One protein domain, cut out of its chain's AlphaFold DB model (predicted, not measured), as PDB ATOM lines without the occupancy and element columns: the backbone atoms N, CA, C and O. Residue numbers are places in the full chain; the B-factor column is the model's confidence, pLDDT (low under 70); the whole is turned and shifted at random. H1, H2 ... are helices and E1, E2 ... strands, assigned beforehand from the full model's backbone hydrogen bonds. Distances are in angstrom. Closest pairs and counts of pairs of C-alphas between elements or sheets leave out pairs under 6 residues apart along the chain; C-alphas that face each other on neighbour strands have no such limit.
ATOM      1  N   PHE A  14     212.710 121.814 190.301       90.12
ATOM      2  CA  PHE A  14     213.686 122.537 191.107       90.12
ATOM      3  C   PHE A  14     214.912 121.675 191.432       90.12
ATOM      4  O   PHE A  14     214.846 120.446 191.431       90.12
ATOM      5  N   SER A  15     216.028 122.318 191.771       87.56
ATOM      6  CA  SER A  15     217.051 121.697 192.618       87.56
ATOM      7  C   SER A  15     217.445 122.668 193.719       87.56
ATOM      8  O   SER A  15     217.822 123.802 193.435       87.56
ATOM      9  N   ALA A  16     217.350 122.224 194.972       82.56
ATOM     10  CA  ALA A  16     217.770 123.012 196.131       82.56
ATOM     11  C   ALA A  16     219.298 123.214 196.191       82.56
ATOM     12  O   ALA A  16     219.775 124.117 196.874       82.56
ATOM     13  N   GLU A  17     220.056 122.389 195.465       80.62
ATOM     14  CA  GLU A  17     221.517 122.350 195.476       80.62
ATOM     15  C   GLU A  17     222.060 122.391 194.036       80.62
ATOM     16  O   GLU A  17     221.439 121.869 193.106       80.62
ATOM     17  N   LEU A  18     223.212 123.044 193.836       74.00
ATOM     18  CA  LEU A  18     223.910 123.104 192.542       74.00
ATOM     19  C   LEU A  18     224.893 121.930 192.417       74.00
ATOM     20  O   LEU A  18     226.110 122.103 192.467       74.00
ATOM     21  N   ASP A  19     224.345 120.731 192.266       78.81
ATOM     22  CA  ASP A  19     225.091 119.485 192.130       78.81
ATOM     23  C   ASP A  19     224.873 118.836 190.743       78.81
ATOM     24  O   ASP A  19     224.460 119.485 189.779       78.81
ATOM     25  N   SER A  20     225.198 117.546 190.617       78.88
ATOM     26  CA  SER A  20     224.950 116.750 189.408       78.88
ATOM     27  C   SER A  20     223.597 116.023 189.398       78.88
ATOM     28  O   SER A  20     223.369 115.202 188.506       78.88
ATOM     29  N   SER A  21     222.716 116.254 190.378       79.06
ATOM     30  CA  SER A  21     221.429 115.561 190.462       79.06
ATOM     31  C   SER A  21     220.439 116.045 189.396       79.06
ATOM     32  O   SER A  21     220.446 117.214 189.002       79.06
ATOM     33  N   PRO A  22     219.535 115.172 188.919       81.69
ATOM     34  CA  PRO A  22     218.426 115.601 188.080       81.69
ATOM     35  C   PRO A  22     217.452 116.477 188.882       81.69
ATOM     36  O   PRO A  22     217.129 116.178 190.034       81.69
ATOM     37  N   CYS A  23     216.941 117.533 188.246       88.69
ATOM     38  CA  CYS A  23     215.929 118.412 188.830       88.69
ATOM     39  C   CYS A  23     214.687 117.618 189.269       88.69
ATOM     40  O   CYS A  23     214.148 116.807 188.512       88.69
ATOM     41  N   LYS A  24     214.224 117.879 190.490       87.75
ATOM     42  CA  LYS A  24     213.076 117.228 191.129       87.75
ATOM     43  C   LYS A  24     211.795 117.934 190.684       87.75
ATOM     44  O   LYS A  24     211.778 119.160 190.608       87.75
ATOM     45  N   ASN A  25     210.724 117.197 190.390       89.75
ATOM     46  CA  ASN A  25     209.405 117.814 190.188       89.75
ATOM     47  C   ASN A  25     208.968 118.504 191.486       89.75
ATOM     48  O   ASN A  25     209.150 117.933 192.558       89.75
ATOM     49  N   CYS A  26     208.386 119.696 191.382       86.56
ATOM     50  CA  CYS A  26     207.810 120.372 192.541       86.56
ATOM     51  C   CYS A  26     206.549 119.646 193.044       86.56
ATOM     52  O   CYS A  26     205.703 119.238 192.240       86.56
ATOM     53  N   GLN A  27     206.386 119.575 194.366       86.69
ATOM     54  CA  GLN A  27     205.086 119.491 195.018       86.69
ATOM     55  C   GLN A  27     204.173 120.645 194.562       86.69
ATOM     56  O   GLN A  27     204.576 121.671 194.003       86.69
ATOM     57  N   GLN A  28     202.884 120.399 194.722       83.31
ATOM     58  CA  GLN A  28     201.723 121.147 194.266       83.31
ATOM     59  C   GLN A  28     200.670 121.010 195.423       83.31
ATOM     60  O   GLN A  28     200.974 120.309 196.385       83.31
ATOM     61  N   CYS A  29     199.511 121.692 195.444       85.06
ATOM     62  CA  CYS A  29     198.590 121.671 196.615       85.06
ATOM     63  C   CYS A  29     197.203 121.056 196.355       85.06
ATOM     64  O   CYS A  29     196.682 121.129 195.237       85.06
ATOM     65  N   ALA A  30     196.565 120.517 197.403       81.75
ATOM     66  CA  ALA A  30     195.308 119.778 197.294       81.75
ATOM     67  C   ALA A  30     194.163 120.616 196.668       81.75
ATOM     68  O   ALA A  30     194.161 121.846 196.764       81.75
ATOM     69  N   PRO A  31     193.147 119.992 196.035       83.19
ATOM     70  CA  PRO A  31     192.032 120.729 195.439       83.19
ATOM     71  C   PRO A  31     191.337 121.645 196.456       83.19
ATOM     72  O   PRO A  31     190.959 121.189 197.534       83.19
ATOM     73  N   HIS A  32     191.160 122.918 196.089       87.25
ATOM     74  CA  HIS A  32     190.677 124.013 196.948       87.25
ATOM     75  C   HIS A  32     191.577 124.395 198.142       87.25
ATOM     76  O   HIS A  32     191.143 125.186 198.979       87.25
ATOM     77  N   GLU A  33     192.818 123.901 198.231       88.62
ATOM     78  CA  GLU A  33     193.817 124.349 199.211       88.62
ATOM     79  C   GLU A  33     194.633 125.544 198.688       88.62
ATOM     80  O   GLU A  33     195.056 125.599 197.533       88.62
ATOM     81  N   ILE A  34     194.886 126.510 199.570       83.44
ATOM     82  CA  ILE A  34     195.632 127.733 199.288       83.44
ATOM     83  C   ILE A  34     197.134 127.486 199.500       83.44
ATOM     84  O   ILE A  34     197.593 127.250 200.623       83.44
ATOM     85  N   ALA A  35     197.910 127.604 198.421       83.69
ATOM     86  CA  ALA A  35     199.372 127.632 198.470       83.69
ATOM     87  C   ALA A  35     199.882 128.909 199.168       83.69
ATOM     88  O   ALA A  35     199.416 130.012 198.878       83.69
ATOM     89  N   SER A  36     200.862 128.775 200.063       81.50
ATOM     90  CA  SER A  36     201.564 129.894 200.710       81.50
ATOM     91  C   SER A  36     202.744 130.413 199.881       81.50
ATOM     92  O   SER A  36     203.064 131.597 199.962       81.50
ATOM     93  N   ALA A  37     203.379 129.554 199.077       82.81
ATOM     94  CA  ALA A  37     204.450 129.925 198.153       82.81
ATOM     95  C   ALA A  37     204.479 128.988 196.935       82.81
ATOM     96  O   ALA A  37     204.256 127.789 197.074       82.81
ATOM     97  N   SER A  38     204.779 129.525 195.752       85.69
ATOM     98  CA  SER A  38     204.844 128.756 194.500       85.69
ATOM     99  C   SER A  38     206.236 128.169 194.244       85.69
ATOM    100  O   SER A  38     207.235 128.848 194.481       85.69
ATOM    101  N   CYS A  39     206.285 126.967 193.656       86.94
ATOM    102  CA  CYS A  39     207.472 126.357 193.044       86.94
ATOM    103  C   CYS A  39     208.365 127.369 192.301       86.94
ATOM    104  O   CYS A  39     207.902 128.134 191.446       86.94
ATOM    105  N   THR A  40     209.666 127.318 192.575       87.50
ATOM    106  CA  THR A  40     210.715 128.029 191.834       87.50
ATOM    107  C   THR A  40     211.726 127.026 191.278       87.50
ATOM    108  O   THR A  40     211.630 125.829 191.508       87.50
ATOM    109  N   ARG A  41     212.751 127.491 190.557       85.94
ATOM    110  CA  ARG A  41     213.821 126.613 190.044       85.94
ATOM    111  C   ARG A  41     214.778 126.091 191.124       85.94
ATOM    112  O   ARG A  41     215.609 125.241 190.812       85.94
ATOM    113  N   VAL A  42     214.673 126.593 192.357       86.06
ATOM    114  CA  VAL A  42     215.535 126.220 193.496       86.06
ATOM    115  C   VAL A  42     214.766 125.866 194.773       86.06
ATOM    116  O   VAL A  42     215.372 125.494 195.772       86.06
ATOM    117  N   SER A  43     213.437 125.965 194.768       84.50
ATOM    118  CA  SER A  43     212.595 125.702 195.938       84.50
ATOM    119  C   SER A  43     211.254 125.116 195.527       84.50
ATOM    120  O   SER A  43     210.700 125.492 194.494       84.50
ATOM    121  N   ASP A  44     210.709 124.252 196.373       87.62
ATOM    122  CA  ASP A  44     209.407 123.640 196.140       87.62
ATOM    123  C   ASP A  44     208.224 124.598 196.427       87.62
ATOM    124  O   ASP A  44     208.405 125.690 196.976       87.62
ATOM    125  N   THR A  45     207.009 124.193 196.053       85.69
ATOM    126  CA  THR A  45     205.742 124.803 196.486       85.69
ATOM    127  C   THR A  45     205.516 124.551 197.979       85.69
ATOM    128  O   THR A  45     205.864 123.498 198.507       85.69
ATOM    129  N   SER A  46     204.875 125.497 198.666       86.81
ATOM    130  CA  SER A  46     204.438 125.351 200.055       86.81
ATOM    131  C   SER A  46     202.915 125.483 200.148       86.81
ATOM    132  O   SER A  46     202.334 126.412 199.584       86.81
ATOM    133  N   CYS A  47     202.275 124.549 200.854       87.81
ATOM    134  CA  CYS A  47     200.820 124.450 201.013       87.81
ATOM    135  C   CYS A  47     200.421 124.732 202.471       87.81
ATOM    136  O   CYS A  47     201.109 124.304 203.401       87.81
ATOM    137  N   ASN A  48     199.349 125.503 202.683       81.19
ATOM    138  CA  ASN A  48     199.076 126.160 203.970       81.19
ATOM    139  C   ASN A  48     197.907 125.557 204.776       81.19
ATOM    140  O   ASN A  48     197.382 126.216 205.677       81.19
ATOM    141  N   LYS A  49     197.434 124.351 204.431       83.94
ATOM    142  CA  LYS A  49     196.317 123.635 205.085       83.94
ATOM    143  C   LYS A  49     195.053 124.485 205.279       83.94
ATOM    144  O   LYS A  49     194.302 124.323 206.239       83.94
ATOM    145  N   THR A  50     194.842 125.443 204.380       84.06
ATOM    146  CA  THR A  50     193.783 126.456 204.449       84.06
ATOM    147  C   THR A  50     193.012 126.424 203.140       84.06
ATOM    148  O   THR A  50     193.631 126.411 202.081       84.06
ATOM    149  N   CYS A  51     191.682 126.413 203.202       89.88
ATOM    150  CA  CYS A  51     190.841 126.181 202.030       89.88
ATOM    151  C   CYS A  51     190.163 127.438 201.477       89.88
ATOM    152  O   CYS A  51     189.927 128.404 202.206       89.88
ATOM    153  N   ASP A  52     189.758 127.359 200.210       89.38
ATOM    154  CA  ASP A  52     188.847 128.301 199.562       89.38
ATOM    155  C   ASP A  52     187.549 128.517 200.359       89.38
ATOM    156  O   ASP A  52     187.024 127.630 201.048       89.38
ATOM    157  N   LYS A  53     186.958 129.706 200.199       89.62
ATOM    158  CA  LYS A  53     185.679 130.049 200.829       89.62
ATOM    159  C   LYS A  53     184.569 129.100 200.357       89.62
ATOM    160  O   LYS A  53     184.205 129.090 199.186       89.62
ATOM    161  N   GLY A  54     183.968 128.382 201.304       85.38
ATOM    162  CA  GLY A  54     182.960 127.345 201.038       85.38
ATOM    163  C   GLY A  54     183.459 125.925 201.300       85.38
ATOM    164  O   GLY A  54     182.664 124.987 201.232       85.38
ATOM    165  N   TYR A  55     184.736 125.783 201.659       90.31
ATOM    166  CA  TYR A  55     185.359 124.526 202.049       90.31
ATOM    167  C   TYR A  55     186.009 124.625 203.444       90.31
ATOM    168  O   TYR A  55     186.219 125.723 203.973       90.31
ATOM    169  N   PHE A  56     186.313 123.471 204.038       91.19
ATOM    170  CA  PHE A  56     187.047 123.302 205.297       91.19
ATOM    171  C   PHE A  56     188.144 122.240 205.132       91.19
ATOM    172  O   PHE A  56     187.948 121.268 204.399       91.19
ATOM    173  N   PHE A  57     189.301 122.427 205.776       87.62
ATOM    174  CA  PHE A  57     190.433 121.504 205.636       87.62
ATOM    175  C   PHE A  57     190.267 120.317 206.581       87.62
ATOM    176  O   PHE A  57     190.120 120.492 207.789       87.62
ATOM    177  N   VAL A  58     190.319 119.104 206.041       84.06
ATOM    178  CA  VAL A  58     190.220 117.871 206.824       84.06
ATOM    179  C   VAL A  58     191.609 117.269 206.973       84.06
ATOM    180  O   VAL A  58     192.125 116.651 206.044       84.06
ATOM    181  N   GLU A  59     192.207 117.429 208.158       76.56
ATOM    182  CA  GLU A  59     193.575 116.966 208.445       76.56
ATOM    183  C   GLU A  59     193.778 115.480 208.124       76.56
ATOM    184  O   GLU A  59     194.791 115.119 207.545       76.56
ATOM    185  N   VAL A  60     192.794 114.622 208.418       69.00
ATOM    186  CA  VAL A  60     192.889 113.167 208.179       69.00
ATOM    187  C   VAL A  60     192.778 112.750 206.707       69.00
ATOM    188  O   VAL A  60     193.017 111.589 206.396       69.00
ATOM    189  N   SER A  61     192.405 113.658 205.801       74.38
ATOM    190  CA  SER A  61     192.357 113.395 204.354       74.38
ATOM    191  C   SER A  61     193.148 114.410 203.528       74.38
ATOM    192  O   SER A  61     193.015 114.401 202.304       74.38
ATOM    193  N   HIS A  62     193.915 115.296 204.181       74.31
ATOM    194  CA  HIS A  62     194.716 116.369 203.575       74.31
ATOM    195  C   HIS A  62     193.992 117.106 202.428       74.31
ATOM    196  O   HIS A  62     194.550 117.354 201.365       74.31
ATOM    197  N   SER A  63     192.701 117.400 202.610       84.25
ATOM    198  CA  SER A  63     191.841 117.905 201.533       84.25
ATOM    199  C   SER A  63     190.739 118.830 202.028       84.25
ATOM    200  O   SER A  63     190.262 118.737 203.160       84.25
ATOM    201  N   CYS A  64     190.318 119.720 201.134       89.94
ATOM    202  CA  CYS A  64     189.259 120.685 201.368       89.94
ATOM    203  C   CYS A  64     187.889 120.084 201.032       89.94
ATOM    204  O   CYS A  64     187.554 119.872 199.868       89.94
ATOM    205  N   GLN A  65     187.078 119.810 202.055       90.31
ATOM    206  CA  GLN A  65     185.714 119.297 201.895       90.31
ATOM    207  C   GLN A  65     184.693 120.439 201.881       90.31
ATOM    208  O   GLN A  65     184.894 121.464 202.529       90.31
ATOM    209  N   GLN A  66     183.602 120.295 201.123       90.25
ATOM    210  CA  GLN A  66     182.609 121.364 200.971       90.25
ATOM    211  C   GLN A  66     181.730 121.497 202.222       90.25
ATOM    212  O   GLN A  66     181.217 120.508 202.751       90.25
ATOM    213  N   CYS A  67     181.505 122.733 202.661       92.00
ATOM    214  CA  CYS A  67     180.606 123.063 203.762       92.00
ATOM    215  C   CYS A  67     179.150 122.654 203.446       92.00
ATOM    216  O   CYS A  67     178.611 123.006 202.395       92.00
ATOM    217  N   SER A  68     178.497 121.927 204.359       90.81
ATOM    218  CA  SER A  68     177.177 121.311 204.151       90.81
ATOM    219  C   SER A  68     176.107 121.822 205.122       90.81
ATOM    220  O   SER A  68     176.415 122.354 206.192       90.81
ATOM    221  N   TYR A  69     174.831 121.661 204.756       91.31
ATOM    222  CA  TYR A  69     173.697 122.049 205.601       91.31
ATOM    223  C   TYR A  69     173.596 121.159 206.844       91.31
ATOM    224  O   TYR A  69     173.480 119.939 206.742       91.31
ATOM    225  N   CYS A  70     173.556 121.783 208.018       90.81
ATOM    226  CA  CYS A  70     173.265 121.094 209.267       90.81
ATOM    227  C   CYS A  70     171.820 120.549 209.268       90.81
ATOM    228  O   CYS A  70     170.872 121.224 208.865       90.81
ATOM    229  N   CYS A  71     171.654 119.318 209.744       88.62
ATOM    230  CA  CYS A  71     170.398 118.573 209.814       88.62
ATOM    231  C   CYS A  71     169.589 118.848 211.092       88.62
ATOM    232  O   CYS A  71     168.412 118.484 211.153       88.62
ATOM    233  N   PHE A  72     170.233 119.425 212.113       83.81
ATOM    234  CA  PHE A  72     169.704 119.673 213.462       83.81
ATOM    235  C   PHE A  72     169.192 118.402 214.176       83.81
ATOM    236  O   PHE A  72     168.311 118.459 215.036       83.81
ATOM    237  N   ASP A  73     169.773 117.240 213.853       82.81
ATOM    238  CA  ASP A  73     169.390 115.919 214.377       82.81
ATOM    239  C   ASP A  73     170.244 115.452 215.573       82.81
ATOM    240  O   ASP A  73     170.090 114.327 216.055       82.81
ATOM    241  N   LYS A  74     171.127 116.329 216.079       78.06
ATOM    242  CA  LYS A  74     172.105 116.075 217.159       78.06
ATOM    243  C   LYS A  74     173.209 115.066 216.802       78.06
ATOM    244  O   LYS A  74     173.954 114.652 217.692       78.06
ATOM    245  N   LYS A  75     173.343 114.681 215.528       78.56
ATOM    246  CA  LYS A  75     174.539 114.013 214.980       78.56
ATOM    247  C   LYS A  75     175.364 114.947 214.079       78.56
ATOM    248  O   LYS A  75     176.334 114.500 213.475       78.56
ATOM    249  N   ASP A  76     174.949 116.203 213.951       86.62
ATOM    250  CA  ASP A  76     175.644 117.253 213.212       86.62
ATOM    251  C   ASP A  76     177.056 117.505 213.752       86.62
ATOM    252  O   ASP A  76     177.280 117.467 214.963       86.62
ATOM    253  N   GLU A  77     177.989 117.815 212.854       88.75
ATOM    254  CA  GLU A  77     179.383 118.110 213.190       88.75
ATOM    255  C   GLU A  77     179.786 119.465 212.575       88.75
ATOM    256  O   GLU A  77     180.186 119.524 211.406       88.75
ATOM    257  N   PRO A  78     179.609 120.569 213.328       89.19
ATOM    258  CA  PRO A  78     179.953 121.921 212.894       89.19
ATOM    259  C   PRO A  78     181.447 122.090 212.601       89.19
ATOM    260  O   PRO A  78     182.283 121.723 213.423       89.19
ATOM    261  N   GLN A  79     181.769 122.704 211.465       92.44
ATOM    262  CA  GLN A  79     183.134 122.925 210.986       92.44
ATOM    263  C   GLN A  79     183.557 124.385 211.238       92.44
ATOM    264  O   GLN A  79     182.918 125.298 210.694       92.44
ATOM    265  N   PRO A  80     184.598 124.648 212.056       87.75
ATOM    266  CA  PRO A  80     185.012 126.007 212.424       87.75
ATOM    267  C   PRO A  80     185.327 126.909 211.225       87.75
ATOM    268  O   PRO A  80     184.983 128.090 211.235       87.75
ATOM    269  N   GLU A  81     185.911 126.358 210.165       86.44
ATOM    270  CA  GLU A  81     186.300 127.065 208.943       86.44
ATOM    271  C   GLU A  81     185.058 127.537 208.183       86.44
ATOM    272  O   GLU A  81     184.989 128.689 207.764       86.44
ATOM    273  N   CYS A  82     184.016 126.704 208.089       89.12
ATOM    274  CA  CYS A  82     182.738 127.086 207.486       89.12
ATOM    275  C   CYS A  82     182.034 128.201 208.279       89.12
ATOM    276  O   CYS A  82     181.438 129.109 207.692       89.12
ATOM    277  N   ILE A  83     182.143 128.181 209.614       87.19
ATOM    278  CA  ILE A  83     181.642 129.259 210.483       87.19
ATOM    279  C   ILE A  83     182.453 130.546 210.251       87.19
ATOM    280  O   ILE A  83     181.864 131.603 210.031       87.19
ATOM    281  N   LYS A  84     183.790 130.456 210.214       87.38
ATOM    282  CA  LYS A  84     184.725 131.558 209.911       87.38
ATOM    283  C   LYS A  84     184.500 132.154 208.514       87.38
ATOM    284  O   LYS A  84     184.643 133.358 208.327       87.38
ATOM    285  N   HIS A  85     184.092 131.331 207.548       86.81
ATOM    286  CA  HIS A  85     183.705 131.734 206.195       86.81
ATOM    287  C   HIS A  85     182.292 132.360 206.104       86.81
ATOM    288  O   HIS A  85     181.920 132.859 205.039       86.81
ATOM    289  N   GLY A  86     181.528 132.393 207.205       86.19
ATOM    290  CA  GLY A  86     180.233 133.078 207.314       86.19
ATOM    291  C   GLY A  86     178.999 132.227 206.993       86.19
ATOM    292  O   GLY A  86     177.901 132.767 206.883       86.19
ATOM    293  N   PHE A  87     179.138 130.905 206.851       87.38
ATOM    294  CA  PHE A  87     178.021 130.015 206.492       87.38
ATOM    295  C   PHE A  87     177.110 129.629 207.674       87.38
ATOM    296  O   PHE A  87     176.133 128.896 207.505       87.38
ATOM    297  N   ASN A  88     177.367 130.161 208.874       85.69
ATOM    298  CA  ASN A  88     176.461 130.021 210.015       85.69
ATOM    299  C   ASN A  88     175.073 130.634 209.737       85.69
ATOM    300  O   ASN A  88     174.065 130.050 210.129       85.69
ATOM    301  N   ALA A  89     175.012 131.746 208.997       81.56
ATOM    302  CA  ALA A  89     173.768 132.429 208.638       81.56
ATOM    303  C   ALA A  89     172.882 131.647 207.645       81.56
ATOM    304  O   ALA A  89     171.665 131.818 207.657       81.56
ATOM    305  N   THR A  90     173.462 130.780 206.804       81.50
ATOM    306  CA  THR A  90     172.711 129.934 205.852       81.50
ATOM    307  C   THR A  90     172.460 128.515 206.366       81.50
ATOM    308  O   THR A  90     171.779 127.734 205.704       81.50
ATOM    309  N   GLY A  91     173.015 128.151 207.527       84.06
ATOM    310  CA  GLY A  91     172.991 126.783 208.046       84.06
ATOM    311  C   GLY A  91     173.991 125.828 207.381       84.06
ATOM    312  O   GLY A  91     174.037 124.661 207.760       84.06
TER     313      GLY A  91
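AT A GLANCE: This is residues 14 to 91 of the 730 residues of the protein "TNFR-Cys domain-containing protein" of Pocillopora damicornis (UniProt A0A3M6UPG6). Little regular structure: a thin rod of loops, with two small strand hairpins, E1-E2 then E3-E4, following one another along it and the short helix H1 beside E3. Residues 14 to 32 reach one end, residues 67 to 79 the other. The printed 78 residues, 24 in named elements, run E1 E2 E3 E4 H1, class mixed, with two antiparallel sheets. The whole is only just extended, close to loose: radius of gyration of the C-alphas 17.8 A, spans 61 by 20 by 13 A.

HOW THE PARTS SIT: E1, residues 33 to 37, and E2, residues 46 to 51, form an antiparallel hairpin; N 34 and O 50 are 2.8 A apart. E3, residues 55 to 58, and E4, residues 63 to 66, form another; N 56 and O 65 are 2.9 A apart. The closest C-alphas of E3 and H1, residues 80 to 84, are Phe 56 and Glu 81, 5.3 A.

IN THESE COORDINATES: E1 begins at C-alpha 33 (193.817, 124.349, 199.211); E2 spans 13.8 A; H1 ends at C-alpha 84 (184.725, 131.558, 209.911).

THE WHOLE: The printed part has no cut; the link E4 to H1 is long. Residue 60 has pLDDT under 70.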